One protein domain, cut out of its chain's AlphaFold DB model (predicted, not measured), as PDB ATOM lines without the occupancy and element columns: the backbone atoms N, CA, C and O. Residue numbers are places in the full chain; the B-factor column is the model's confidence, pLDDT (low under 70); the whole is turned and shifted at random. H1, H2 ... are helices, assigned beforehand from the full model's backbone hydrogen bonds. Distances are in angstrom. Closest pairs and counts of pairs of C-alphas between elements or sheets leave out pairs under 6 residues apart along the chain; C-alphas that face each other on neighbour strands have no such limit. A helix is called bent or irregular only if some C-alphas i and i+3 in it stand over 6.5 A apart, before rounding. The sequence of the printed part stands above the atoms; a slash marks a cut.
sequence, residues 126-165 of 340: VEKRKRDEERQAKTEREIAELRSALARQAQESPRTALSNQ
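What this domain is: This is residues 126 to 165 of the 340 residues of the protein "CCHC-type domain-containing protein" of Armillaria solidipes (UniProt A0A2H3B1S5). One long helix, H1, not bent, makes most of the length of a thin rod, and a short second helix, H2, continues the rod beyond the end of H1 after a tight link of two residues. Nothing folds back along H1, and the rod has no core: residues 126 to 165 stand free, with no C-alpha 8 or more residues away along the chain within 10 A. The printed part has 40 residues, with two named helices in the order H1, H2 and no named strand, and its class is all helix. The whole is extended, with a radius of gyration of the C-alphas of 17.5 A and spans of 58 by 9 by 6 A.

How they stand to each other: H1, residues 126 to 155, is the longest helix and is not bent. H2, residues 158 to 165, follows it after a tight link of two residues, Glu 156 and Ser 157. H1 and H2 meet only through their link. In H1 and H2 every pair of backbone O i and N i+4 is within hydrogen-bond range.

Where its parts are: H1 begins at C-alpha 126, at (33.026, -66.731, -1.366), and ends at C-alpha 155, at (26.407, -23.412, -0.955), 43.8 A from first to last C-alpha. Along H1 the direction from N to C is (-0.14, 0.99, -0.01), nearly that of the y axis. H2 measures 10.5 A from C-alpha 158 to C-alpha 165, and its last C-alpha, that of Gln 165, is at (24.102, -9.479, -2.450).

The domain as a whole: The two C-alphas farthest apart are those of Val 126 and Gln 165, the first and last printed residues, at 58.0 A. The printed part has no cut, and the one link, H1 to H2, is tight. The mean pLDDT of the printed part is 87.2, that of H1 is 92 and that of H2 is 73. The model's confidence is under 70 at residue 156 and at residues 159 to 160.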
ATOM      1  N   VAL A 126      34.261 -67.380  -0.895       90.88
ATOM      2  CA  VAL A 126      33.026 -66.731  -1.366       90.88
ATOM      3  C   VAL A 126      32.427 -65.857  -0.265       90.88
ATOM      4  O   VAL A 126      32.049 -64.714  -0.527       90.88
ATOM      5  N   GLU A 127      32.395 -66.341   0.977       94.31
ATOM      6  CA  GLU A 127      31.935 -65.544   2.114       94.31
ATOM      7  C   GLU A 127      32.840 -64.348   2.404       94.31
ATOM      8  O   GLU A 127      32.345 -63.247   2.654       94.31
ATOM      9  N   LYS A 128      34.162 -64.541   2.376       92.81
ATOM     10  CA  LYS A 128      35.136 -63.466   2.581       92.81
ATOM     11  C   LYS A 128      34.976 -62.389   1.515       92.81
ATOM     12  O   LYS A 128      34.869 -61.217   1.859       92.81
ATOM     13  N   ARG A 129      34.871 -62.784   0.245       89.69
ATOM     14  CA  ARG A 129      34.645 -61.864  -0.872       89.69
ATOM     15  C   ARG A 129      33.340 -61.088  -0.705       89.69
ATOM     16  O   ARG A 129      33.337 -59.879  -0.891       89.69
ATOM     17  N   LYS A 130      32.260 -61.750  -0.284       93.19
ATOM     18  CA  LYS A 130      30.993 -61.076   0.023       93.19
ATOM     19  C   LYS A 130      31.154 -60.038   1.144       93.19
ATOM     20  O   LYS A 130      30.669 -58.919   1.011       93.19
ATOM     21  N   ARG A 131      31.875 -60.371   2.223       96.25
ATOM     22  CA  ARG A 131      32.186 -59.422   3.313       96.25
ATOM     23  C   ARG A 131      33.047 -58.251   2.829       96.25
ATOM     24  O   ARG A 131      32.863 -57.129   3.296       96.25
ATOM     25  N   ASP A 132      33.989 -58.488   1.921       89.75
ATOM     26  CA  ASP A 132      34.828 -57.443   1.323       89.75
ATOM     27  C   ASP A 132      34.008 -56.501   0.434       89.75
ATOM     28  O   ASP A 132      34.108 -55.284   0.585       89.75
ATOM     29  N   GLU A 133      33.130 -57.047  -0.408       90.75
ATOM     30  CA  GLU A 133      32.199 -56.277  -1.240       90.75
ATOM     31  C   GLU A 133      31.230 -55.443  -0.379       90.75
ATOM     32  O   GLU A 133      30.998 -54.269  -0.667       90.75
ATOM     33  N   GLU A 134      30.724 -55.985   0.735       96.81
ATOM     34  CA  GLU A 134      29.895 -55.239   1.695       96.81
ATOM     35  C   GLU A 134      30.675 -54.105   2.388       96.81
ATOM     36  O   GLU A 134      30.154 -52.994   2.540       96.81
ATOM     37  N   ARG A 135      31.938 -54.340   2.772       95.56
ATOM     38  CA  ARG A 135      32.823 -53.299   3.329       95.56
ATOM     39  C   ARG A 135      33.127 -52.205   2.305       95.56
ATOM     40  O   ARG A 135      33.101 -51.021   2.648       95.56
ATOM     41  N   GLN A 136      33.370 -52.581   1.055       93.38
ATOM     42  CA  GLN A 136      33.606 -51.640  -0.035       93.38
ATOM     43  C   GLN A 136      32.351 -50.809  -0.330       93.38
ATOM     44  O   GLN A 136      32.420 -49.585  -0.379       93.38
ATOM     45  N   ALA A 137      31.177 -51.439  -0.401       95.56
ATOM     46  CA  ALA A 137      29.915 -50.727  -0.581       95.56
ATOM     47  C   ALA A 137      29.614 -49.770   0.587       95.56
ATOM     48  O   ALA A 137      29.063 -48.689   0.379       95.56
ATOM     49  N   LYS A 138      29.977 -50.137   1.825       98.00
ATOM     50  CA  LYS A 138      29.831 -49.255   2.990       98.00
ATOM     51  C   LYS A 138      30.734 -48.024   2.887       98.00
ATOM     52  O   LYS A 138      30.248 -46.907   3.042       98.00
ATOM     53  N   THR A 139      32.015 -48.220   2.592       91.12
ATOM     54  CA  THR A 139      32.974 -47.111   2.446       91.12
ATOM     55  C   THR A 139      32.618 -46.190   1.279       91.12
ATOM     56  O   THR A 139      32.697 -44.972   1.412       91.12
ATOM     57  N   GLU A 140      32.135 -46.733   0.160       93.56
ATOM     58  CA  GLU A 140      31.667 -45.926  -0.971       93.56
ATOM     59  C   GLU A 140      30.444 -45.068  -0.608       93.56
ATOM     60  O   GLU A 140      30.384 -43.892  -0.976       93.56
ATOM     61  N   ARG A 141      29.500 -45.610   0.178       97.62
ATOM     62  CA  ARG A 141      28.364 -44.838   0.709       97.62
ATOM     63  C   ARG A 141      28.818 -43.710   1.632       97.62
ATOM     64  O   ARG A 141      28.341 -42.592   1.470       97.62
ATOM     65  N   GLU A 142      29.752 -43.976   2.543       96.88
ATOM     66  CA  GLU A 142      30.315 -42.949   3.436       96.88
ATOM     67  C   GLU A 142      31.020 -41.835   2.637       96.88
ATOM     68  O   GLU A 142      30.812 -40.651   2.899       96.88
ATOM     69  N   ILE A 143      31.787 -42.184   1.597       92.75
ATOM     70  CA  ILE A 143      32.422 -41.202   0.700       92.75
ATOM     71  C   ILE A 143      31.370 -40.371  -0.046       92.75
ATOM     72  O   ILE A 143      31.526 -39.154  -0.178       92.75
ATOM     73  N   ALA A 144      30.309 -41.002  -0.553       95.56
ATOM     74  CA  ALA A 144      29.229 -40.303  -1.242       95.56
ATOM     75  C   ALA A 144      28.493 -39.331  -0.304       95.56
ATOM     76  O   ALA A 144      28.221 -38.190  -0.688       95.56
ATOM     77  N   GLU A 145      28.238 -39.744   0.939       97.75
ATOM     78  CA  GLU A 145      27.623 -38.904   1.965       97.75
ATOM     79  C   GLU A 145      28.506 -37.697   2.301       97.75
ATOM     80  O   GLU A 145      28.038 -36.559   2.207       97.75
ATOM     81  N   LEU A 146      29.799 -37.908   2.569       96.44
ATOM     82  CA  LEU A 146      30.757 -36.827   2.833       96.44
ATOM     83  C   LEU A 146      30.853 -35.837   1.666       96.44
ATOM     84  O   LEU A 146      30.855 -34.623   1.879       96.44
ATOM     85  N   ARG A 147      30.877 -36.332   0.421       94.12
ATOM     86  CA  ARG A 147      30.859 -35.476  -0.778       94.12
ATOM     87  C   ARG A 147      29.582 -34.640  -0.858       94.12
ATOM     88  O   ARG A 147      29.655 -33.455  -1.180       94.12
ATOM     89  N   SER A 148      28.428 -35.225  -0.537       94.75
ATOM     90  CA  SER A 148      27.154 -34.499  -0.525       94.75
ATOM     91  C   SER A 148      27.098 -33.433   0.581       94.75
ATOM     92  O   SER A 148      26.642 -32.316   0.333       94.75
ATOM     93  N   ALA A 149      27.627 -33.727   1.773       93.94
ATOM     94  CA  ALA A 149      27.697 -32.787   2.890       93.94
ATOM     95  C   ALA A 149      28.613 -31.596   2.569       93.94
ATOM     96  O   ALA A 149      28.225 -30.444   2.777       93.94
ATOM     97  N   LEU A 150      29.783 -31.857   1.974       91.75
ATOM     98  CA  LEU A 150      30.707 -30.813   1.532       91.75
ATOM     99  C   LEU A 150      30.074 -29.910   0.460       91.75
ATOM    100  O   LEU A 150      30.217 -28.688   0.508       91.75
ATOM    101  N   ALA A 151      29.328 -30.493  -0.484       87.50
ATOM    102  CA  ALA A 151      28.614 -29.732  -1.508       87.50
ATOM    103  C   ALA A 151      27.538 -28.806  -0.908       87.50
ATOM    104  O   ALA A 151      27.381 -27.672  -1.363       87.50
ATOM    105  N   ARG A 152      26.832 -29.252   0.141       86.69
ATOM    106  CA  ARG A 152      25.873 -28.412   0.880       86.69
ATOM    107  C   ARG A 152      26.571 -27.274   1.624       86.69
ATOM    108  O   ARG A 152      26.146 -26.129   1.509       86.69
ATOM    109  N   GLN A 153      27.681 -27.561   2.303       85.88
ATOM    110  CA  GLN A 153      28.457 -26.539   3.011       85.88
ATOM    111  C   GLN A 153      29.021 -25.469   2.060       85.88
ATOM    112  O   GLN A 153      29.062 -24.289   2.404       85.88
ATOM    113  N   ALA A 154      29.415 -25.853   0.841       79.44
ATOM    114  CA  ALA A 154      29.889 -24.909  -0.168       79.44
ATOM    115  C   ALA A 154      28.805 -23.906  -0.614       79.44
ATOM    116  O   ALA A 154      29.130 -22.758  -0.922       79.44
ATOM    117  N   GLN A 155      27.526 -24.303  -0.620       72.50
ATOM    118  CA  GLN A 155      26.407 -23.412  -0.955       72.50
ATOM    119  C   GLN A 155      26.126 -22.384   0.152       72.50
ATOM    120  O   GLN A 155      25.807 -21.234  -0.149       72.50
ATOM    121  N   GLU A 156      26.304 -22.772   1.416       69.12
ATOM    122  CA  GLU A 156      26.062 -21.936   2.605       69.12
ATOM    123  C   GLU A 156      27.248 -21.022   2.965       69.12
ATOM    124  O   GLU A 156      27.229 -20.321   3.978       69.12
ATOM    125  N   SER A 157      28.288 -20.990   2.127       71.56
ATOM    126  CA  SER A 157      29.449 -20.127   2.320       71.56
ATOM    127  C   SER A 157      29.045 -18.641   2.414       71.56
ATOM    128  O   SER A 157      28.343 -18.123   1.543       71.56
ATOM    129  N   PRO A 158      29.559 -17.875   3.393       70.62
ATOM    130  CA  PRO A 158      29.349 -16.426   3.462       70.62
ATOM    131  C   PRO A 158      29.726 -15.694   2.163       70.62
ATOM    132  O   PRO A 158      29.179 -14.634   1.863       70.62
ATOM    133  N   ARG A 159      30.623 -16.275   1.347       68.44
ATOM    134  CA  ARG A 159      30.995 -15.738   0.030       68.44
ATOM    135  C   ARG A 159      29.882 -15.838  -1.009       68.44
ATOM    136  O   ARG A 159      29.738 -14.898  -1.785       68.44
ATOM    137  N   THR A 160      29.093 -16.914  -1.049       66.69
ATOM    138  CA  THR A 160      27.952 -17.019  -1.979       66.69
ATOM    139  C   THR A 160      26.840 -16.057  -1.576       66.69
ATOM    140  O   THR A 160      26.262 -15.404  -2.443       66.69
ATOM    141  N   ALA A 161      26.605 -15.870  -0.274       71.00
ATOM    142  CA  ALA A 161      25.685 -14.846   0.225       71.00
ATOM    143  C   ALA A 161      26.136 -13.422  -0.157       71.00
ATOM    144  O   ALA A 161      25.337 -12.654  -0.695       71.00
ATOM    145  N   LEU A 162      27.420 -13.088   0.037       74.31
ATOM    146  CA  LEU A 162      27.980 -11.783  -0.340       74.31
ATOM    147  C   LEU A 162      27.960 -11.566  -1.864       74.31
ATOM    148  O   LEU A 162      27.600 -10.490  -2.333       74.31
ATOM    149  N   SER A 163      28.286 -12.596  -2.652       76.81
ATOM    150  CA  SER A 163      28.236 -12.541  -4.119       76.81
ATOM    151  C   SER A 163      26.809 -12.340  -4.635       76.81
ATOM    152  O   SER A 163      26.597 -11.557  -5.555       76.81
ATOM    153  N   ASN A 164      25.816 -13.000  -4.030       76.94
ATOM    154  CA  ASN A 164      24.407 -12.803  -4.374       76.94
ATOM    155  C   ASN A 164      23.894 -11.418  -3.949       76.94
ATOM    156  O   ASN A 164      23.064 -10.836  -4.646       76.94
ATOM    157  N   GLN A 165      24.393 -10.863  -2.838       77.25
ATOM    158  CA  GLN A 165      24.102  -9.479  -2.450       77.25
ATOM    159  C   GLN A 165      24.712  -8.473  -3.438       77.25
ATOM    160  O   GLN A 165      24.011  -7.560  -3.868       77.25
TER     161      GLN A 165